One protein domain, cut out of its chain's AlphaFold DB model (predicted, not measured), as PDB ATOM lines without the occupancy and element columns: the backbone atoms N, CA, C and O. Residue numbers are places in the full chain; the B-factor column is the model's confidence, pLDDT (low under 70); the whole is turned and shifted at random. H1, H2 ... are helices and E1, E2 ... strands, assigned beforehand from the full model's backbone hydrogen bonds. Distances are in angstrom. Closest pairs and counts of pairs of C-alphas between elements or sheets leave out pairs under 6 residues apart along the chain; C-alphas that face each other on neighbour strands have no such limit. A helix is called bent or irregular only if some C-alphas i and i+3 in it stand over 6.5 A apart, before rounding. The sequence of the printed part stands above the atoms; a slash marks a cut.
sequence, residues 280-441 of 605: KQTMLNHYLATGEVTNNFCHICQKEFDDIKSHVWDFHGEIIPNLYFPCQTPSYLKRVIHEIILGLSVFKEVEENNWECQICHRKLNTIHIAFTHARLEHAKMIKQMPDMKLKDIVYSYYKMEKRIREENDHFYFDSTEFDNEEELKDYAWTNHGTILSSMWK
ATOM      1  N   LYS A 280     111.999 162.407 195.587       94.19
ATOM      2  CA  LYS A 280     110.842 161.699 196.160       94.19
ATOM      3  C   LYS A 280     109.807 162.674 196.722       94.19
ATOM      4  O   LYS A 280     108.616 162.512 196.469       94.19
ATOM      5  N   GLN A 281     110.259 163.688 197.460       94.62
ATOM      6  CA  GLN A 281     109.369 164.678 198.057       94.62
ATOM      7  C   GLN A 281     108.791 165.618 196.999       94.62
ATOM      8  O   GLN A 281     107.593 165.882 197.025       94.62
ATOM      9  N   THR A 282     109.598 166.070 196.037       93.50
ATOM     10  CA  THR A 282     109.135 166.889 194.904       93.50
ATOM     11  C   THR A 282     108.055 166.171 194.107       93.50
ATOM     12  O   THR A 282     107.043 166.769 193.752       93.50
ATOM     13  N   MET A 283     108.229 164.870 193.873       94.94
ATOM     14  CA  MET A 283     107.227 164.072 193.180       94.94
ATOM     15  C   MET A 283     105.937 163.932 193.987       94.94
ATOM     16  O   MET A 283     104.856 164.110 193.436       94.94
ATOM     17  N   LEU A 284     106.030 163.667 195.294       95.81
ATOM     18  CA  LEU A 284     104.850 163.637 196.156       95.81
ATOM     19  C   LEU A 284     104.121 164.991 196.151       95.81
ATOM     20  O   LEU A 284     102.904 165.021 195.999       95.81
ATOM     21  N   ASN A 285     104.855 166.102 196.254       93.88
ATOM     22  CA  ASN A 285     104.284 167.450 196.180       93.88
ATOM     23  C   ASN A 285     103.561 167.684 194.848       93.88
ATOM     24  O   ASN A 285     102.496 168.295 194.842       93.88
ATOM     25  N   HIS A 286     104.112 167.176 193.742       95.00
ATOM     26  CA  HIS A 286     103.470 167.252 192.435       95.00
ATOM     27  C   HIS A 286     102.129 166.523 192.415       95.00
ATOM     28  O   HIS A 286     101.109 167.140 192.124       95.00
ATOM     29  N   TYR A 287     102.112 165.250 192.811       96.38
ATOM     30  CA  TYR A 287     100.886 164.450 192.825       96.38
ATOM     31  C   TYR A 287      99.833 164.962 193.822       96.38
ATOM     32  O   TYR A 287      98.633 164.832 193.583       96.38
ATOM     33  N   LEU A 288     100.258 165.567 194.937       94.75
ATOM     34  CA  LEU A 288      99.350 166.265 195.853       94.75
ATOM     35  C   LEU A 288      98.746 167.511 195.194       94.75
ATOM     36  O   LEU A 288      97.545 167.744 195.310       94.75
ATOM     37  N   ALA A 289      99.557 168.300 194.486       92.62
ATOM     38  CA  ALA A 289      99.110 169.520 193.819       92.62
ATOM     39  C   ALA A 289      98.201 169.251 192.608       92.62
ATOM     40  O   ALA A 289      97.317 170.056 192.332       92.62
ATOM     41  N   THR A 290      98.384 168.132 191.898       94.06
ATOM     42  CA  THR A 290      97.509 167.708 190.788       94.06
ATOM     43  C   THR A 290      96.238 166.994 191.259       94.06
ATOM     44  O   THR A 290      95.361 166.707 190.447       94.06
ATOM     45  N   GLY A 291      96.115 166.703 192.560       95.94
ATOM     46  CA  GLY A 291      94.982 165.969 193.131       95.94
ATOM     47  C   GLY A 291      94.995 164.464 192.840       95.94
ATOM     48  O   GLY A 291      94.027 163.769 193.133       95.94
ATOM     49  N   GLU A 292      96.085 163.938 192.286       97.00
ATOM     50  CA  GLU A 292      96.270 162.513 191.987       97.00
ATOM     51  C   GLU A 292      96.622 161.689 193.236       97.00
ATOM     52  O   GLU A 292      96.430 160.470 193.261       97.00
ATOM     53  N   VAL A 293      97.069 162.352 194.303       97.44
ATOM     54  CA  VAL A 293      97.234 161.781 195.643       97.44
ATOM     55  C   VAL A 293      96.485 162.635 196.663       97.44
ATOM     56  O   VAL A 293      96.481 163.862 196.597       97.44
ATOM     57  N   THR A 294      95.845 161.996 197.641       96.88
ATOM     58  CA  THR A 294      95.230 162.685 198.786       96.88
ATOM     59  C   THR A 294      95.518 161.908 200.060       96.88
ATOM     60  O   THR A 294      95.091 160.763 200.199       96.88
ATOM     61  N   ASN A 295      96.222 162.527 201.014       94.38
ATOM     62  CA  ASN A 295      96.759 161.841 202.194       94.38
ATOM     63  C   ASN A 295      97.567 160.597 201.773       94.38
ATOM     64  O   ASN A 295      98.555 160.723 201.060       94.38
ATOM     65  N   ASN A 296      97.103 159.411 202.167       96.81
ATOM     66  CA  ASN A 296      97.704 158.118 201.859       96.81
ATOM     67  C   ASN A 296      97.026 157.388 200.686       96.81
ATOM     68  O   ASN A 296      97.333 156.228 200.414       96.81
ATOM     69  N   PHE A 297      96.094 158.036 199.984       97.69
ATOM     70  CA  PHE A 297      95.352 157.446 198.873       97.69
ATOM     71  C   PHE A 297      95.925 157.884 197.523       97.69
ATOM     72  O   PHE A 297      96.040 159.080 197.253       97.69
ATOM     73  N   CYS A 298      96.239 156.917 196.661       98.06
ATOM     74  CA  CYS A 298      96.631 157.152 195.274       98.06
ATOM     75  C   CYS A 298      95.418 156.973 194.354       98.06
ATOM     76  O   CYS A 298      94.893 155.862 194.222       98.06
ATOM     77  N   HIS A 299      94.996 158.040 193.674       97.38
ATOM     78  CA  HIS A 299      93.864 158.008 192.739       97.38
ATOM     79  C   HIS A 299      94.209 157.326 191.413       97.38
ATOM     80  O   HIS A 299      93.320 156.819 190.737       97.38
ATOM     81  N   ILE A 300      95.488 157.229 191.051       97.12
ATOM     82  CA  ILE A 300      95.913 156.499 189.847       97.12
ATOM     83  C   ILE A 300      95.733 154.989 190.056       97.12
ATOM     84  O   ILE A 300      95.202 154.292 189.191       97.12
ATOM     85  N   CYS A 301      96.120 154.481 191.231       97.56
ATOM     86  CA  CYS A 301      95.981 153.069 191.594       97.56
ATOM     87  C   CYS A 301      94.651 152.720 192.277       97.56
ATOM     88  O   CYS A 301      94.374 151.535 192.463       97.56
ATOM     89  N   GLN A 302      93.849 153.720 192.658       97.69
ATOM     90  CA  GLN A 302      92.581 153.557 193.381       97.69
ATOM     91  C   GLN A 302      92.745 152.754 194.689       97.69
ATOM     92  O   GLN A 302      91.957 151.856 194.991       97.69
ATOM     93  N   LYS A 303      93.805 153.048 195.455       97.75
ATOM     94  CA  LYS A 303      94.166 152.306 196.676       97.75
ATOM     95  C   LYS A 303      94.891 153.190 197.701       97.75
ATOM     96  O   LYS A 303      95.587 154.134 197.335       97.75
ATOM     97  N   GLU A 304      94.739 152.849 198.982       97.06
ATOM     98  CA  GLU A 304      95.471 153.438 200.111       97.06
ATOM     99  C   GLU A 304      96.796 152.701 200.401       97.06
ATOM    100  O   GLU A 304      96.883 151.476 200.258       97.06
ATOM    101  N   PHE A 305      97.820 153.452 200.808       97.19
ATOM    102  CA  PHE A 305      99.174 152.970 201.079       97.19
ATOM    103  C   PHE A 305      99.710 153.534 202.397       97.19
ATOM    104  O   PHE A 305      99.592 154.728 202.650       97.19
ATOM    105  N   ASP A 306     100.377 152.700 203.196       97.00
ATOM    106  CA  ASP A 306     100.999 153.141 204.454       97.00
ATOM    107  C   ASP A 306     102.134 154.153 204.217       97.00
ATOM    108  O   ASP A 306     102.287 155.113 204.970       97.00
ATOM    109  N   ASP A 307     102.901 153.954 203.141       96.44
ATOM    110  CA  ASP A 307     103.939 154.871 202.672       96.44
ATOM    111  C   ASP A 307     103.645 155.310 201.233       96.44
ATOM    112  O   ASP A 307     104.131 154.744 200.247       96.44
ATOM    113  N   ILE A 308     102.812 156.346 201.119       97.06
ATOM    114  CA  ILE A 308     102.424 156.923 199.832       97.06
ATOM    115  C   ILE A 308     103.618 157.504 199.061       97.06
ATOM    116  O   ILE A 308     103.631 157.469 197.833       97.06
ATOM    117  N   LYS A 309     104.657 157.986 199.759       95.94
ATOM    118  CA  LYS A 309     105.856 158.570 199.141       95.94
ATOM    119  C   LYS A 309     106.667 157.499 198.418       95.94
ATOM    120  O   LYS A 309     107.056 157.703 197.267       95.94
ATOM    121  N   SER A 310     106.891 156.359 199.070       95.56
ATOM    122  CA  SER A 310     107.569 155.216 198.448       95.56
ATOM    123  C   SER A 310     106.732 154.622 197.315       95.56
ATOM    124  O   SER A 310     107.264 154.395 196.234       95.56
ATOM    125  N   HIS A 311     105.409 154.494 197.491       96.38
ATOM    126  CA  HIS A 311     104.518 154.035 196.418       96.38
ATOM    127  C   HIS A 311     104.626 154.897 195.149       96.38
ATOM    128  O   HIS A 311     104.855 154.382 194.054       96.38
ATOM    129  N   VAL A 312     104.502 156.216 195.291       96.25
ATOM    130  CA  VAL A 312     104.604 157.146 194.163       96.25
ATOM    131  C   VAL A 312     105.981 157.045 193.492       96.25
ATOM    132  O   VAL A 312     106.073 157.069 192.265       96.25
ATOM    133  N   TRP A 313     107.050 156.858 194.271       94.69
ATOM    134  CA  TRP A 313     108.393 156.626 193.736       94.69
ATOM    135  C   TRP A 313     108.512 155.345 192.920       94.69
ATOM    136  O   TRP A 313     109.016 155.375 191.797       94.69
ATOM    137  N   ASP A 314     108.032 154.228 193.447       93.19
ATOM    138  CA  ASP A 314     108.253 152.914 192.844       93.19
ATOM    139  C   ASP A 314     107.357 152.649 191.627       93.19
ATOM    140  O   ASP A 314     107.775 151.950 190.698       93.19
ATOM    141  N   PHE A 315     106.152 153.232 191.609       93.88
ATOM    142  CA  PHE A 315     105.114 152.927 190.616       93.88
ATOM    143  C   PHE A 315     104.762 154.095 189.685       93.88
ATOM    144  O   PHE A 315     104.178 153.865 188.625       93.88
ATOM    145  N   HIS A 316     105.134 155.330 190.032       94.44
ATOM    146  CA  HIS A 316     104.778 156.534 189.270       94.44
ATOM    147  C   HIS A 316     105.984 157.429 188.929       94.44
ATOM    148  O   HIS A 316     105.826 158.594 188.560       94.44
ATOM    149  N   GLY A 317     107.193 156.863 188.985       91.12
ATOM    150  CA  GLY A 317     108.462 157.547 188.732       91.12
ATOM    151  C   GLY A 317     108.728 158.003 187.295       91.12
ATOM    152  O   GLY A 317     109.669 158.754 187.060       91.12
ATOM    153  N   GLU A 318     107.919 157.598 186.316       88.94
ATOM    154  CA  GLU A 318     108.128 157.975 184.906       88.94
ATOM    155  C   GLU A 318     107.974 159.489 184.658       88.94
ATOM    156  O   GLU A 318     108.443 160.003 183.642       88.94
ATOM    157  N   ILE A 319     107.377 160.232 185.600       90.12
ATOM    158  CA  ILE A 319     107.203 161.686 185.503       90.12
ATOM    159  C   ILE A 319     108.422 162.496 185.957       90.12
ATOM    160  O   ILE A 319     108.387 163.721 185.873       90.12
ATOM    161  N   ILE A 320     109.503 161.878 186.453       91.06
ATOM    162  CA  ILE A 320     110.663 162.636 186.962       91.06
ATOM    163  C   ILE A 320     111.202 163.666 185.943       91.06
ATOM    164  O   ILE A 320     111.501 164.788 186.357       91.06
ATOM    165  N   PRO A 321     111.292 163.386 184.625       90.44
ATOM    166  CA  PRO A 321     111.643 164.415 183.646       90.44
ATOM    167  C   PRO A 321     110.722 165.645 183.706       90.44
ATOM    168  O   PRO A 321     111.205 166.771 183.607       90.44
ATOM    169  N   ASN A 322     109.415 165.456 183.912       90.06
ATOM    170  CA  ASN A 322     108.447 166.542 184.066       90.06
ATOM    171  C   ASN A 322     108.697 167.356 185.341       90.06
ATOM    172  O   ASN A 322     108.436 168.551 185.339       90.06
ATOM    173  N   LEU A 323     109.250 166.757 186.401       91.25
ATOM    174  CA  LEU A 323     109.580 167.490 187.628       91.25
ATOM    175  C   LEU A 323     110.681 168.530 187.393       91.25
ATOM    176  O   LEU A 323     110.622 169.628 187.929       91.25
ATOM    177  N   TYR A 324     111.676 168.224 186.557       90.25
ATOM    178  CA  TYR A 324     112.783 169.151 186.274       90.25
ATOM    179  C   TYR A 324     112.542 170.037 185.055       90.25
ATOM    180  O   TYR A 324     113.190 171.073 184.901       90.25
ATOM    181  N   PHE A 325     111.595 169.654 184.203       89.00
ATOM    182  CA  PHE A 325     111.244 170.362 182.977       89.00
ATOM    183  C   PHE A 325     109.713 170.509 182.830       89.00
ATOM    184  O   PHE A 325     109.164 170.100 181.802       89.00
ATOM    185  N   PRO A 326     109.015 171.106 183.822       85.06
ATOM    186  CA  PRO A 326     107.547 171.108 183.917       85.06
ATOM    187  C   PRO A 326     106.835 171.751 182.726       85.06
ATOM    188  O   PRO A 326     105.719 171.373 182.387       85.06
ATOM    189  N   CYS A 327     107.492 172.689 182.048       80.31
ATOM    190  CA  CYS A 327     106.912 173.441 180.937       80.31
ATOM    191  C   CYS A 327     107.392 172.962 179.555       80.31
ATOM    192  O   CYS A 327     107.276 173.694 178.569       80.31
ATOM    193  N   GLN A 328     108.004 171.776 179.462       84.81
ATOM    194  CA  GLN A 328     108.610 171.287 178.223       84.81
ATOM    195  C   GLN A 328     107.736 170.265 177.492       84.81
ATOM    196  O   GLN A 328     106.967 169.509 178.076       84.81
ATOM    197  N   THR A 329     107.877 170.223 176.165       82.44
ATOM    198  CA  THR A 329     107.118 169.279 175.332       82.44
ATOM    199  C   THR A 329     107.566 167.828 175.567       82.44
ATOM    200  O   THR A 329     108.752 167.600 175.825       82.44
ATOM    201  N   PRO A 330     106.703 166.821 175.330       83.56
ATOM    202  CA  PRO A 330     107.095 165.408 175.402       83.56
ATOM    203  C   PRO A 330     108.331 165.067 174.553       83.56
ATOM    204  O   PRO A 330     109.170 164.262 174.946       83.56
ATOM    205  N   SER A 331     108.492 165.734 173.404       81.00
ATOM    206  CA  SER A 331     109.661 165.561 172.532       81.00
ATOM    207  C   SER A 331     110.969 166.042 173.171       81.00
ATOM    208  O   SER A 331     112.025 165.451 172.946       81.00
ATOM    209  N   TYR A 332     110.903 167.097 173.988       84.12
ATOM    210  CA  TYR A 332     112.044 167.612 174.737       84.12
ATOM    211  C   TYR A 332     112.394 166.671 175.888       84.12
ATOM    212  O   TYR A 332     113.562 166.324 176.041       84.12
ATOM    213  N   LEU A 333     111.395 166.210 176.647       86.75
ATOM    214  CA  LEU A 333     111.596 165.258 177.745       86.75
ATOM    215  C   LEU A 333     112.245 163.967 177.237       86.75
ATOM    216  O   LEU A 333     113.258 163.520 177.769       86.75
ATOM    217  N   LYS A 334     111.739 163.444 176.115       87.88
ATOM    218  CA  LYS A 334     112.331 162.299 175.421       87.88
ATOM    219  C   LYS A 334     113.788 162.551 175.024       87.88
ATOM    220  O   LYS A 334     114.642 161.699 175.249       87.88
ATOM    221  N   ARG A 335     114.091 163.735 174.483       86.62
ATOM    222  CA  ARG A 335     115.466 164.123 174.131       86.62
ATOM    223  C   ARG A 335     116.388 164.110 175.351       86.62
ATOM    224  O   ARG A 335     117.496 163.607 175.249       86.62
ATOM    225  N   VAL A 336     115.935 164.638 176.484       85.56
ATOM    226  CA  VAL A 336     116.708 164.699 177.734       85.56
ATOM    227  C   VAL A 336     116.995 163.305 178.306       85.56
ATOM    228  O   VAL A 336     118.086 163.059 178.820       85.56
ATOM    229  N   ILE A 337     116.067 162.359 178.162       89.81
ATOM    230  CA  ILE A 337     116.313 160.945 178.481       89.81
ATOM    231  C   ILE A 337     117.371 160.365 177.532       89.81
ATOM    232  O   ILE A 337     118.353 159.763 177.969       89.81
ATOM    233  N   HIS A 338     117.215 160.592 176.228       90.75
ATOM    234  CA  HIS A 338     118.159 160.111 175.218       90.75
ATOM    235  C   HIS A 338     119.570 160.709 175.371       90.75
ATOM    236  O   HIS A 338     120.541 160.063 174.990       90.75
ATOM    237  N   GLU A 339     119.713 161.904 175.950       87.94
ATOM    238  CA  GLU A 339     121.014 162.493 176.307       87.94
ATOM    239  C   GLU A 339     121.766 161.640 177.341       87.94
ATOM    240  O   GLU A 339     122.973 161.429 177.195       87.94
ATOM    241  N   ILE A 340     121.061 161.099 178.343       89.31
ATOM    242  CA  ILE A 340     121.646 160.168 179.320       89.31
ATOM    243  C   ILE A 340     121.985 158.841 178.642       89.31
ATOM    244  O   ILE A 340     123.103 158.352 178.785       89.31
ATOM    245  N   ILE A 341     121.060 158.275 177.864       91.88
ATOM    246  CA  ILE A 341     121.289 156.995 177.168       91.88
ATOM    247  C   ILE A 341     122.518 157.085 176.257       91.88
ATOM    248  O   ILE A 341     123.353 156.180 176.244       91.88
ATOM    249  N   LEU A 342     122.678 158.207 175.549       90.62
ATOM    250  CA  LEU A 342     123.868 158.453 174.748       90.62
ATOM    251  C   LEU A 342     125.123 158.400 175.622       90.62
ATOM    252  O   LEU A 342     126.041 157.661 175.284       90.62
ATOM    253  N   GLY A 343     125.144 159.112 176.754       89.12
ATOM    254  CA  GLY A 343     126.246 159.055 177.718       89.12
ATOM    255  C   GLY A 343     126.577 157.626 178.157       89.12
ATOM    256  O   GLY A 343     127.728 157.216 178.064       89.12
ATOM    257  N   LEU A 344     125.573 156.831 178.515       89.81
ATOM    258  CA  LEU A 344     125.757 155.430 178.917       89.81
ATOM    259  C   LEU A 344     126.336 154.539 177.805       89.81
ATOM    260  O   LEU A 344     127.000 153.551 178.091       89.81
ATOM    261  N   SER A 345     126.088 154.875 176.537       88.38
ATOM    262  CA  SER A 345     126.479 154.037 175.395       88.38
ATOM    263  C   SER A 345     127.842 154.367 174.782       88.38
ATOM    264  O   SER A 345     128.392 153.543 174.057       88.38
ATOM    265  N   VAL A 346     128.385 155.565 175.028       89.50
ATOM    266  CA  VAL A 346     129.549 156.081 174.277       89.50
ATOM    267  C   VAL A 346     130.824 156.184 175.100       89.50
ATOM    268  O   VAL A 346     131.836 156.651 174.573       89.50
ATOM    269  N   PHE A 347     130.809 155.787 176.371       89.31
ATOM    270  CA  PHE A 347     131.990 155.825 177.226       89.31
ATOM    271  C   PHE A 347     132.436 154.434 177.642       89.31
ATOM    272  O   PHE A 347     131.637 153.548 177.919       89.31
ATOM    273  N   LYS A 348     133.755 154.274 177.704       87.88
ATOM    274  CA  LYS A 348     134.416 153.145 178.356       87.88
ATOM    275  C   LYS A 348     135.343 153.688 179.434       87.88
ATOM    276  O   LYS A 348     136.025 154.691 179.210       87.88
ATOM    277  N   GLU A 349     135.376 153.028 180.580       84.06
ATOM    278  CA  GLU A 349     136.402 153.288 181.583       84.06
ATOM    279  C   GLU A 349     137.733 152.700 181.089       84.06
ATOM    280  O   GLU A 349     137.779 151.567 180.604       84.06
ATOM    281  N   VAL A 350     138.805 153.490 181.146       84.44
ATOM    282  CA  VAL A 350     140.150 153.085 180.697       84.44
ATOM    283  C   VAL A 350     141.078 152.869 181.887       84.44
ATOM    284  O   VAL A 350     141.849 151.914 181.896       84.44
ATOM    285  N   GLU A 351     140.978 153.735 182.891       80.31
ATOM    286  CA  GLU A 351     141.678 153.675 184.179       80.31
ATOM    287  C   GLU A 351     140.690 154.148 185.255       80.31
ATOM    288  O   GLU A 351     139.697 154.785 184.905       80.31
ATOM    289  N   GLU A 352     140.945 153.871 186.540       77.94
ATOM    290  CA  GLU A 352     140.047 154.302 187.625       77.94
ATOM    291  C   GLU A 352     139.696 155.792 187.498       77.94
ATOM    292  O   GLU A 352     140.578 156.653 187.413       77.94
ATOM    293  N   ASN A 353     138.392 156.085 187.454       69.44
ATOM    294  CA  ASN A 353     137.829 157.428 187.273       69.44
ATOM    295  C   ASN A 353     138.218 158.143 185.962       69.44
ATOM    296  O   ASN A 353     137.953 159.334 185.806       69.44
ATOM    297  N   ASN A 354     138.786 157.443 184.979       83.50
ATOM    298  CA  ASN A 354     139.123 157.989 183.667       83.50
ATOM    299  C   ASN A 354     138.331 157.302 182.553       83.50
ATOM    300  O   ASN A 354     138.476 156.113 182.267       83.50
ATOM    301  N   TRP A 355     137.543 158.108 181.855       87.50
ATOM    302  CA  TRP A 355     136.614 157.705 180.812       87.50
ATOM    303  C   TRP A 355     137.121 158.140 179.442       87.50
ATOM    304  O   TRP A 355     137.608 159.258 179.270       87.50
ATOM    305  N   GLU A 356     136.979 157.283 178.438       91.62
ATOM    306  CA  GLU A 356     137.274 157.613 177.044       91.62
ATOM    307  C   GLU A 356     135.991 157.590 176.218       91.62
ATOM    308  O   GLU A 356     135.260 156.596 176.202       91.62
ATOM    309  N   CYS A 357     135.732 158.685 175.501       92.88
ATOM    310  CA  CYS A 357     134.665 158.732 174.511       92.88
ATOM    311  C   CYS A 357     134.991 157.798 173.343       92.88
ATOM    312  O   CYS A 357     135.964 158.021 172.632       92.88
ATOM    313  N   GLN A 358     134.146 156.814 173.072       91.94
ATOM    314  CA  GLN A 358     134.315 155.877 171.962       91.94
ATOM    315  C   GLN A 358     134.089 156.519 170.583       91.94
ATOM    316  O   GLN A 358     134.499 155.948 169.578       91.94
ATOM    317  N   ILE A 359     133.468 157.704 170.523       90.50
ATOM    318  CA  ILE A 359     133.217 158.430 169.267       90.50
ATOM    319  C   ILE A 359     134.424 159.285 168.866       90.50
ATOM    320  O   ILE A 359     134.827 159.287 167.707       90.50
ATOM    321  N   CYS A 360     134.983 160.055 169.806       91.75
ATOM    322  CA  CYS A 360     136.040 161.031 169.506       91.75
ATOM    323  C   CYS A 360     137.346 160.804 170.280       91.75
ATOM    324  O   CYS A 360     138.224 161.665 170.248       91.75
ATOM    325  N   HIS A 361     137.460 159.695 171.011       91.56
ATOM    326  CA  HIS A 361     138.641 159.273 171.780       91.56
ATOM    327  C   HIS A 361     139.123 160.269 172.841       91.56
ATOM    328  O   HIS A 361     140.270 160.240 173.286       91.56
ATOM    329  N   ARG A 362     138.240 161.176 173.274       89.44
ATOM    330  CA  ARG A 362     138.565 162.164 174.300       89.44
ATOM    331  C   ARG A 362     138.577 161.510 175.677       89.44
ATOM    332  O   ARG A 362     137.591 160.881 176.053       89.44
ATOM    333  N   LYS A 363     139.663 161.725 176.425       88.81
ATOM    334  CA  LYS A 363     139.803 161.312 177.827       88.81
ATOM    335  C   LYS A 363     139.187 162.340 178.777       88.81
ATOM    336  O   LYS A 363     139.339 163.547 178.571       88.81
ATOM    337  N   LEU A 364     138.473 161.853 179.784       85.19
ATOM    338  CA  LEU A 364     137.638 162.621 180.703       85.19
ATOM    339  C   LEU A 364     137.815 162.034 182.105       85.19
ATOM    340  O   LEU A 364     137.820 160.824 182.272       85.19
ATOM    341  N   ASN A 365     137.980 162.886 183.103       81.88
ATOM    342  CA  ASN A 365     138.444 162.514 184.443       81.88
ATOM    343  C   ASN A 365     137.321 162.257 185.461       81.88
ATOM    344  O   ASN A 365     137.611 162.026 186.628       81.88
ATOM    345  N   THR A 366     136.054 162.372 185.056       78.50
ATOM    346  CA  THR A 366     134.898 161.936 185.848       78.50
ATOM    347  C   THR A 366     133.759 161.518 184.923       78.50
ATOM    348  O   THR A 366     133.629 162.027 183.802       78.50
ATOM    349  N   ILE A 367     132.888 160.641 185.419       78.50
ATOM    350  CA  ILE A 367     131.684 160.202 184.709       78.50
ATOM    351  C   ILE A 367     130.740 161.379 184.401       78.50
ATOM    352  O   ILE A 367     130.226 161.502 183.291       78.50
ATOM    353  N   HIS A 368     130.585 162.330 185.328       76.69
ATOM    354  CA  HIS A 368     129.739 163.515 185.141       76.69
ATOM    355  C   HIS A 368     130.222 164.404 183.977       76.69
ATOM    356  O   HIS A 368     129.432 164.908 183.167       76.69
ATOM    357  N   ILE A 369     131.543 164.583 183.851       77.25
ATOM    358  CA  ILE A 369     132.143 165.302 182.718       77.25
ATOM    359  C   ILE A 369     131.905 164.531 181.413       77.25
ATOM    360  O   ILE A 369     131.702 165.154 180.368       77.25
ATOM    361  N   ALA A 370     131.856 163.200 181.472       82.19
ATOM    362  CA  ALA A 370     131.523 162.361 180.333       82.19
ATOM    363  C   ALA A 370     130.092 162.586 179.834       82.19
ATOM    364  O   ALA A 370     129.911 162.953 178.671       82.19
ATOM    365  N   PHE A 371     129.085 162.533 180.705       83.38
ATOM    366  CA  PHE A 371     127.705 162.871 180.324       83.38
ATOM    367  C   PHE A 371     127.592 164.271 179.708       83.38
ATOM    368  O   PHE A 371     126.978 164.456 178.652       83.38
ATOM    369  N   THR A 372     128.266 165.258 180.304       80.19
ATOM    370  CA  THR A 372     128.303 166.622 179.759       80.19
ATOM    371  C   THR A 372     128.950 166.666 178.369       80.19
ATOM    372  O   THR A 372     128.437 167.345 177.475       80.19
ATOM    373  N   HIS A 373     130.047 165.934 178.157       85.19
ATOM    374  CA  HIS A 373     130.723 165.832 176.863       85.19
ATOM    375  C   HIS A 373     129.821 165.207 175.793       85.19
ATOM    376  O   HIS A 373     129.685 165.791 174.717       85.19
ATOM    377  N   ALA A 374     129.175 164.075 176.089       85.81
ATOM    378  CA  ALA A 374     128.264 163.415 175.154       85.81
ATOM    379  C   ALA A 374     127.136 164.349 174.717       85.81
ATOM    380  O   ALA A 374     126.868 164.501 173.524       85.81
ATOM    381  N   ARG A 375     126.538 165.060 175.673       81.44
ATOM    382  CA  ARG A 375     125.461 166.001 175.386       81.44
ATOM    383  C   ARG A 375     125.904 167.189 174.535       81.44
ATOM    384  O   ARG A 375     125.147 167.621 173.676       81.44
ATOM    385  N   LEU A 376     127.085 167.757 174.777       81.81
ATOM    386  CA  LEU A 376     127.525 168.967 174.072       81.81
ATOM    387  C   LEU A 376     128.134 168.674 172.697       81.81
ATOM    388  O   LEU A 376     127.888 169.424 171.754       81.81
ATOM    389  N   GLU A 377     128.912 167.602 172.577       85.31
ATOM    390  CA  GLU A 377     129.692 167.314 171.367       85.31
ATOM    391  C   GLU A 377     128.987 166.307 170.443       85.31
ATOM    392  O   GLU A 377     129.146 166.376 169.225       85.31
ATOM    393  N   HIS A 378     128.136 165.430 170.995       88.25
ATOM    394  CA  HIS A 378     127.489 164.336 170.253       88.25
ATOM    395  C   HIS A 378     125.960 164.462 170.190       88.25
ATOM    396  O   HIS A 378     125.272 163.524 169.791       88.25
ATOM    397  N   ALA A 379     125.408 165.649 170.476       78.62
ATOM    398  CA  ALA A 379     123.963 165.917 170.486       78.62
ATOM    399  C   ALA A 379     123.223 165.467 169.209       78.62
ATOM    400  O   ALA A 379     122.049 165.103 169.234       78.62
ATOM    401  N   LYS A 380     123.899 165.495 168.055       82.19
ATOM    402  CA  LYS A 380     123.311 165.090 166.767       82.19
ATOM    403  C   LYS A 380     122.946 163.596 166.733       82.19
ATOM    404  O   LYS A 380     122.036 163.229 165.993       82.19
ATOM    405  N   MET A 381     123.607 162.765 167.543       84.12
ATOM    406  CA  MET A 381     123.384 161.316 167.626       84.12
ATOM    407  C   MET A 381     122.190 160.937 168.509       84.12
ATOM    408  O   MET A 381     121.668 159.835 168.375       84.12
ATOM    409  N   ILE A 382     121.691 161.865 169.333       79.50
ATOM    410  CA  ILE A 382     120.546 161.658 170.237       79.50
ATOM    411  C   ILE A 382     119.324 161.086 169.500       79.50
ATOM    412  O   ILE A 382     118.643 160.209 170.012       79.50
ATOM    413  N   LYS A 383     119.074 161.524 168.256       73.88
ATOM    414  CA  LYS A 383     117.921 161.078 167.447       73.88
ATOM    415  C   LYS A 383     117.914 159.580 167.121       73.88
ATOM    416  O   LYS A 383     116.913 159.093 166.606       73.88
ATOM    417  N   GLN A 384     119.032 158.893 167.333       77.25
ATOM    418  CA  GLN A 384     119.214 157.477 167.026       77.25
ATOM    419  C   GLN A 384     119.179 156.603 168.290       77.25
ATOM    420  O   GLN A 384     119.373 155.395 168.183       77.25
ATOM    421  N   MET A 385     118.965 157.190 169.474       85.81
ATOM    422  CA  MET A 385     118.957 156.444 170.732       85.81
ATOM    423  C   MET A 385     117.657 155.648 170.905       85.81
ATOM    424  O   MET A 385     116.584 156.145 170.545       85.81
ATOM    425  N   PRO A 386     117.738 154.418 171.444       88.31
ATOM    426  CA  PRO A 386     116.557 153.633 171.766       88.31
ATOM    427  C   PRO A 386     115.787 154.257 172.934       88.31
ATOM    428  O   PRO A 386     116.340 155.002 173.744       88.31
ATOM    429  N   ASP A 387     114.507 153.913 173.033       88.75
ATOM    430  CA  ASP A 387     113.716 154.209 174.223       88.75
ATOM    431  C   ASP A 387     114.064 153.210 175.329       88.75
ATOM    432  O   ASP A 387     114.226 152.017 175.071       88.75
ATOM    433  N   MET A 388     114.197 153.705 176.558       91.31
ATOM    434  CA  MET A 388     114.577 152.922 177.731       91.31
ATOM    435  C   MET A 388     113.778 153.425 178.934       91.31
ATOM    436  O   MET A 388     113.584 154.636 179.067       91.31
ATOM    437  N   LYS A 389     113.302 152.515 179.793       92.31
ATOM    438  CA  LYS A 389     112.616 152.898 181.036       92.31
ATOM    439  C   LYS A 389     113.612 153.525 182.006       92.31
ATOM    440  O   LYS A 389     114.793 153.175 181.995       92.31
ATOM    441  N   LEU A 390     113.146 154.396 182.900       92.31
ATOM    442  CA  LEU A 390     114.039 155.061 183.855       92.31
ATOM    443  C   LEU A 390     114.773 154.067 184.774       92.31
ATOM    444  O   LEU A 390     115.956 154.264 185.053       92.31
ATOM    445  N   LYS A 391     114.120 152.966 185.175       93.19
ATOM    446  CA  LYS A 391     114.755 151.893 185.963       93.19
ATOM    447  C   LYS A 391     115.934 151.245 185.229       93.19
ATOM    448  O   LYS A 391     117.001 151.072 185.812       93.19
ATOM    449  N   ASP A 392     115.779 150.967 183.934       94.00
ATOM    450  CA  ASP A 392     116.838 150.386 183.100       94.00
ATOM    451  C   ASP A 392     118.016 151.362 182.901       94.00
ATOM    452  O   ASP A 392     119.171 150.940 182.817       94.00
ATOM    453  N   ILE A 393     117.750 152.674 182.879       93.62
ATOM    454  CA  ILE A 393     118.793 153.714 182.827       93.62
ATOM    455  C   ILE A 393     119.602 153.727 184.129       93.62
ATOM    456  O   ILE A 393     120.833 153.746 184.081       93.62
ATOM    457  N   VAL A 394     118.931 153.688 185.286       93.94
ATOM    458  CA  VAL A 394     119.586 153.624 186.606       93.94
ATOM    459  C   VAL A 394     120.430 152.356 186.727       93.94
ATOM    460  O   VAL A 394     121.593 152.424 187.123       93.94
ATOM    461  N   TYR A 395     119.878 151.216 186.317       94.25
ATOM    462  CA  TYR A 395     120.596 149.947 186.250       94.25
ATOM    463  C   TYR A 395     121.856 150.046 185.383       94.25
ATOM    464  O   TYR A 395     122.957 149.726 185.828       94.25
ATOM    465  N   SER A 396     121.712 150.566 184.162       92.88
ATOM    466  CA  SER A 396     122.817 150.728 183.212       92.88
ATOM    467  C   SER A 396     123.909 151.654 183.752       92.88
ATOM    468  O   SER A 396     125.093 151.371 183.580       92.88
ATOM    469  N   TYR A 397     123.530 152.727 184.453       92.12
ATOM    470  CA  TYR A 397     124.475 153.612 185.129       92.12
ATOM    471  C   TYR A 397     125.280 152.879 186.206       92.12
ATOM    472  O   TYR A 397     126.506 152.948 186.203       92.12
ATOM    473  N   TYR A 398     124.621 152.136 187.098       92.44
ATOM    474  CA  TYR A 398     125.320 151.424 188.174       92.44
ATOM    475  C   TYR A 398     126.126 150.216 187.690       92.44
ATOM    476  O   TYR A 398     127.140 149.873 188.302       92.44
ATOM    477  N   LYS A 399     125.742 149.617 186.559       90.81
ATOM    478  CA  LYS A 399     126.574 148.647 185.835       90.81
ATOM    479  C   LYS A 399     127.822 149.313 185.255       90.81
ATOM    480  O   LYS A 399     128.915 148.770 185.381       90.81
ATOM    481  N   MET A 400     127.679 150.509 184.682       88.19
ATOM    482  CA  MET A 400     128.800 151.295 184.162       88.19
ATOM    483  C   MET A 400     129.773 151.724 185.274       88.19
ATOM    484  O   MET A 400     130.979 151.607 185.097       88.19
ATOM    485  N   GLU A 401     129.264 152.116 186.445       86.69
ATOM    486  CA  GLU A 401     130.039 152.429 187.662       86.69
ATOM    487  C   GLU A 401     130.578 151.184 188.398       86.69
ATOM    488  O   GLU A 401     131.132 151.301 189.489       86.69
ATOM    489  N   LYS A 402     130.405 149.975 187.840       88.38
ATOM    490  CA  LYS A 402     130.865 148.693 188.417       88.38
ATOM    491  C   LYS A 402     130.332 148.381 189.823       88.38
ATOM    492  O   LYS A 402     130.887 147.533 190.526       88.38
ATOM    493  N   ARG A 403     129.232 149.020 190.224       90.50
ATOM    494  CA  ARG A 403     128.511 148.704 191.466       90.50
ATOM    495  C   ARG A 403     127.580 147.515 191.293       90.50
ATOM    496  O   ARG A 403     127.295 146.821 192.260       90.50
ATOM    497  N   ILE A 404     127.157 147.249 190.060       92.56
ATOM    498  CA  ILE A 404     126.410 146.045 189.703       92.56
ATOM    499  C   ILE A 404     127.350 144.993 189.112       92.56
ATOM    500  O   ILE A 404     128.134 145.300 188.209       92.56
ATOM    501  N   ARG A 405     127.253 143.751 189.600       91.06
ATOM    502  CA  ARG A 405     127.980 142.584 189.071       91.06
ATOM    503  C   ARG A 405     127.037 141.408 188.833       91.06
ATOM    504  O   ARG A 405     126.079 141.213 189.574       91.06
ATOM    505  N   GLU A 406     127.348 140.632 187.801       88.81
ATOM    506  CA  GLU A 406     126.647 139.407 187.408       88.81
ATOM    507  C   GLU A 406     127.669 138.262 187.475       88.81
ATOM    508  O   GLU A 406     128.638 138.251 186.710       88.81
ATOM    509  N   GLU A 407     127.506 137.333 188.419       87.06
ATOM    510  CA  GLU A 407     128.447 136.230 188.663       87.06
ATOM    511  C   GLU A 407     127.684 134.910 188.824       87.06
ATOM    512  O   GLU A 407     126.890 134.766 189.742       87.06
ATOM    513  N   ASN A 408     127.951 133.919 187.963       81.75
ATOM    514  CA  ASN A 408     127.383 132.561 188.059       81.75
ATOM    515  C   ASN A 408     125.847 132.516 188.241       81.75
ATOM    516  O   ASN A 408     125.363 131.769 189.083       81.75
ATOM    517  N   ASP A 409     125.101 133.309 187.466       79.62
ATOM    518  CA  ASP A 409     123.636 133.475 187.560       79.62
ATOM    519  C   ASP A 409     123.124 134.187 188.835       79.62
ATOM    520  O   ASP A 409     121.916 134.265 189.043       79.62
ATOM    521  N   HIS A 410     124.013 134.775 189.642       84.94
ATOM    522  CA  HIS A 410     123.672 135.650 190.768       84.94
ATOM    523  C   HIS A 410     123.907 137.129 190.425       84.94
ATOM    524  O   HIS A 410     124.854 137.486 189.711       84.94
ATOM    525  N   PHE A 411     123.056 137.999 190.969       91.06
ATOM    526  CA  PHE A 411     123.080 139.442 190.740       91.06
ATOM    527  C   PHE A 411     123.485 140.172 192.017       91.06
ATOM    528  O   PHE A 411     122.929 139.915 193.081       91.06
ATOM    529  N   TYR A 412     124.426 141.110 191.918       90.19
ATOM    530  CA  TYR A 412     124.929 141.848 193.075       90.19
ATOM    531  C   TYR A 412     124.832 143.358 192.881       90.19
ATOM    532  O   TYR A 412     125.244 143.870 191.840       90.19
ATOM    533  N   PHE A 413     124.383 144.070 193.917       92.75
ATOM    534  CA  PHE A 413     124.605 145.509 194.091       92.75
ATOM    535  C   PHE A 413     125.588 145.720 195.246       92.75
ATOM    536  O   PHE A 413     125.260 145.462 196.407       92.75
ATOM    537  N   ASP A 414     126.798 146.178 194.937       90.50
ATOM    538  CA  ASP A 414     127.960 146.203 195.827       90.50
ATOM    539  C   ASP A 414     128.234 144.825 196.465       90.50
ATOM    540  O   ASP A 414     128.930 143.995 195.873       90.50
ATOM    541  N   SER A 415     127.699 144.583 197.665       89.19
ATOM    542  CA  SER A 415     127.802 143.329 198.425       89.19
ATOM    543  C   SER A 415     126.452 142.655 198.703       89.19
ATOM    544  O   SER A 415     126.421 141.648 199.404       89.19
ATOM    545  N   THR A 416     125.348 143.207 198.197       91.88
ATOM    546  CA  THR A 416     123.989 142.668 198.382       91.88
ATOM    547  C   THR A 416     123.621 141.784 197.199       91.88
ATOM    548  O   THR A 416     123.805 142.211 196.064       91.88
ATOM    549  N   GLU A 417     123.120 140.578 197.466       93.31
ATOM    550  CA  GLU A 417     122.729 139.577 196.465       93.31
ATOM    551  C   GLU A 417     121.226 139.638 196.151       93.31
ATOM    552  O   GLU A 417     120.424 139.925 197.041       93.31
ATOM    553  N   PHE A 418     120.867 139.350 194.899       93.56
ATOM    554  CA  PHE A 418     119.501 139.319 194.377       93.56
ATOM    555  C   PHE A 418     119.285 138.072 193.515       93.56
ATOM    556  O   PHE A 418     120.186 137.656 192.780       93.56
ATOM    557  N   ASP A 419     118.072 137.518 193.568       90.12
ATOM    558  CA  ASP A 419     117.733 136.255 192.902       90.12
ATOM    559  C   ASP A 419     117.600 136.415 191.377       90.12
ATOM    560  O   ASP A 419     117.759 135.455 190.623       90.12
ATOM    561  N   ASN A 420     117.274 137.621 190.902       92.31
ATOM    562  CA  ASN A 420     117.123 137.916 189.479       92.31
ATOM    563  C   ASN A 420     117.398 139.393 189.135       92.31
ATOM    564  O   ASN A 420     117.421 140.270 190.000       92.31
ATOM    565  N   GLU A 421     117.582 139.664 187.838       92.75
ATOM    566  CA  GLU A 421     117.872 141.005 187.310       92.75
ATOM    567  C   GLU A 421     116.769 142.024 187.639       92.75
ATOM    568  O   GLU A 421     117.070 143.188 187.900       92.75
ATOM    569  N   GLU A 422     115.498 141.612 187.641       94.00
ATOM    570  CA  GLU A 422     114.380 142.537 187.843       94.00
ATOM    571  C   GLU A 422     114.298 143.010 189.300       94.00
ATOM    572  O   GLU A 422     114.131 144.203 189.550       94.00
ATOM    573  N   GLU A 423     114.541 142.119 190.265       93.25
ATOM    574  CA  GLU A 423     114.690 142.490 191.678       93.25
ATOM    575  C   GLU A 423     115.858 143.454 191.901       93.25
ATOM    576  O   GLU A 423     115.730 144.432 192.642       93.25
ATOM    577  N   LEU A 424     116.986 143.224 191.223       94.06
ATOM    578  CA  LEU A 424     118.130 144.130 191.276       94.06
ATOM    579  C   LEU A 424     117.792 145.507 190.674       94.06
ATOM    580  O   LEU A 424     118.193 146.537 191.226       94.06
ATOM    581  N   LYS A 425     117.050 145.556 189.562       94.69
ATOM    582  CA  LYS A 425     116.580 146.813 188.950       94.69
ATOM    583  C   LYS A 425     115.646 147.579 189.871       94.69
ATOM    584  O   LYS A 425     115.812 148.792 190.022       94.69
ATOM    585  N   ASP A 426     114.702 146.888 190.500       93.50
ATOM    586  CA  ASP A 426     113.795 147.485 191.475       93.50
ATOM    587  C   ASP A 426     114.567 148.014 192.686       93.50
ATOM    588  O   ASP A 426     114.389 149.172 193.066       93.50
ATOM    589  N   TYR A 427     115.523 147.247 193.217       94.19
ATOM    590  CA  TYR A 427     116.393 147.710 194.297       94.19
ATOM    591  C   TYR A 427     117.192 148.963 193.910       94.19
ATOM    592  O   TYR A 427     117.216 149.942 194.667       94.19
ATOM    593  N   ALA A 428     117.832 148.955 192.736       93.88
ATOM    594  CA  ALA A 428     118.611 150.086 192.239       93.88
ATOM    595  C   ALA A 428     117.730 151.332 192.063       93.88
ATOM    596  O   ALA A 428     118.129 152.438 192.428       93.88
ATOM    597  N   TRP A 429     116.505 151.165 191.567       93.88
ATOM    598  CA  TRP A 429     115.536 152.248 191.451       93.88
ATOM    599  C   TRP A 429     115.112 152.814 192.812       93.88
ATOM    600  O   TRP A 429     115.230 154.022 193.054       93.88
ATOM    601  N   THR A 430     114.633 151.961 193.714       92.06
ATOM    602  CA  THR A 430     114.047 152.375 194.994       92.06
ATOM    603  C   THR A 430     115.074 153.064 195.891       92.06
ATOM    604  O   THR A 430     114.761 154.079 196.528       92.06
ATOM    605  N   ASN A 431     116.314 152.567 195.906       91.31
ATOM    606  CA  ASN A 431     117.362 153.048 196.811       91.31
ATOM    607  C   ASN A 431     118.294 154.080 196.175       91.31
ATOM    608  O   ASN A 431     118.853 154.918 196.882       91.31
ATOM    609  N   HIS A 432     118.461 154.043 194.852       92.31
ATOM    610  CA  HIS A 432     119.496 154.818 194.174       92.31
ATOM    611  C   HIS A 432     119.000 155.607 192.954       92.31
ATOM    612  O   HIS A 432     119.772 156.357 192.358       92.31
ATOM    613  N   GLY A 433     117.714 155.532 192.598       90.44
ATOM    614  CA  GLY A 433     117.170 156.212 191.415       90.44
ATOM    615  C   GLY A 433     117.201 157.745 191.481       90.44
ATOM    616  O   GLY A 433     117.103 158.408 190.447       90.44
ATOM    617  N   THR A 434     117.416 158.336 192.664       89.25
ATOM    618  CA  THR A 434     117.608 159.789 192.818       89.25
ATOM    619  C   THR A 434     118.801 160.306 192.015       89.25
ATOM    620  O   THR A 434     118.812 161.484 191.656       89.25
ATOM    621  N   ILE A 435     119.750 159.442 191.631       87.31
ATOM    622  CA  ILE A 435     120.891 159.793 190.779       87.31
ATOM    623  C   ILE A 435     120.477 160.425 189.444       87.31
ATOM    624  O   ILE A 435     121.180 161.311 188.957       87.31
ATOM    625  N   LEU A 436     119.320 160.060 188.879       86.81
ATOM    626  CA  LEU A 436     118.839 160.642 187.619       86.81
ATOM    627  C   LEU A 436     118.688 162.161 187.714       86.81
ATOM    628  O   LEU A 436     119.028 162.879 186.775       86.81
ATOM    629  N   SER A 437     118.246 162.657 188.874       81.88
ATOM    630  CA  SER A 437     118.140 164.097 189.115       81.88
ATOM    631  C   SER A 437     119.490 164.793 188.946       81.88
ATOM    632  O   SER A 437     119.574 165.816 188.272       81.88
ATOM    633  N   SER A 438     120.566 164.193 189.460       77.88
ATOM    634  CA  SER A 438     121.921 164.740 189.365       77.88
ATOM    635  C   SER A 438     122.486 164.711 187.941       77.88
ATOM    636  O   SER A 438     123.326 165.535 187.598       77.88
ATOM    637  N   MET A 439     122.011 163.795 187.087       79.56
ATOM    638  CA  MET A 439     122.427 163.722 185.680       79.56
ATOM    639  C   MET A 439     121.785 164.821 184.827       79.56
ATOM    640  O   MET A 439     122.355 165.239 183.816       79.56
ATOM    641  N   TRP A 440     120.600 165.294 185.221       76.75
ATOM    642  CA  TRP A 440     119.877 166.360 184.524       76.75
ATOM    643  C   TRP A 440     120.162 167.745 185.089       76.75
ATOM    644  O   TRP A 440     120.240 168.720 184.333       76.75
ATOM    645  N   LYS A 441     120.338 167.843 186.406       71.25
ATOM    646  CA  LYS A 441     120.699 169.085 187.078       71.25
ATOM    647  C   LYS A 441     122.167 169.391 186.837       71.25
ATOM    648  O   LYS A 441     123.051 168.570 187.038       71.25
TER     649      LYS A 441
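Overview. This is residues 280 to 441 of the 605 residues of the protein "3'-5' exonuclease family protein" of Trichomonas vaginalis (UniProt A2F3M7). Three lobes surround a middle made by the short helices H6 and H8. At one end of the longest axis H1 and the kinked H2 cross beside a looped stretch, residues 290 to 307; H3 runs from H2 toward the other end, where H4 and the hairpin E1 and E2 lie, while H5 packs on residues 335 to 342 of H3; the third lobe is H7 packed on one face of a small sheet, E3 E4 E5. The printed part has 162 residues with eight named helices and five named strands, in the order H1 H2 H3 E1 E2 H4 H5 H6 E3 E4 E5 H7 H8, and its class is mostly helix. The sheets, E3 E4 E5 and E1 E2, are antiparallel. The whole is compact, with a radius of gyration of the C-alphas of 17.4 A and spans of 51 by 42 by 23 A.

Along the chain. H1, residues 280 to 289, begins at C-alpha 280 (110.842, 161.699, 196.160). H2, residues 308 to 324, is 21.0 A long and irregular, with C-alphas 315 and 318 8.2 A apart and a kink of 101 degrees near residue 318. H3, residues 330 to 346, is 24.3 A long and ends at C-alpha 346 (129.549, 156.081, 174.277). E1 is residues 347 to 351, E2 is 354 to 357, and H4, residues 367 to 377, is 15.2 A long. H5, residues 379 to 384, is only just irregular, with C-alphas 380 and 383 6.8 A apart. H6 is residues 390 to 400, E3 is 404 to 407, E4 is 410 to 413 and E5 is 416 to 418. H7, residues 421 to 432, is 15.5 A long, and H8, residues 435 to 440, ends at C-alpha 440 (119.877, 166.360, 184.524).

Arrangement. H1 touches H2, about perpendicular at 86 degrees, with the C-alphas of Leu 284 and Lys 309 closest at 6.0 A. H2, with residues 321 to 322 alone, touches residues 333 to 337 of H3, closest at Pro 321 and Leu 333, C-alphas 6.0 A apart. Residues 339 to 346 of H3 touch H4 at a steep tilt of 62 degrees, opposite ways, with the C-alphas of Gly 343 and Phe 371 closest at 4.8 A. In the hairpin E1 and E2, N 350 and O 354 are 2.9 A apart, within hydrogen-bond range. Residues 335 to 342 of H3 touch H5, with the C-alphas of His 338 and Ile 382 closest at 5.7 A. H6 touches H7, about perpendicular at 87 degrees, with the C-alphas of Lys 391 and Trp 429 closest at 5.6 A. E3 E4 E5 is a meander, each strand the antiparallel neighbour of the one before, with N 405 and O 412 at 3.0 A and N 413 and O 416 at 2.9 A. H7 is on this sheet at a height of 9.2 A, along the strands, at 8 degrees to E4 on the local plane; H6 only grazes the sheet with residues 395 to 399. H8 and H2 only just touch, with 3 pairs of C-alphas within 8 A, closest at Tyr 324 and Trp 440, 7.8 A. In H1, H4, H6, H7 and H8 every O i to N i+4 pair is within hydrogen-bond range; the counts are 7 of 13 in H2, 12 of 13 in H3 and 0 of 2 in H5, where 2 of 3 O i to N i+3 pairs are.

Size, cuts and confidence. The C-alphas farthest apart are those of Glu 304 and His 361, 52.0 A. The printed part has no cut. The link from H1 to H2, 18 residues, is long. The mean pLDDT of the printed part is 89.4, and residue 353 alone is under 70.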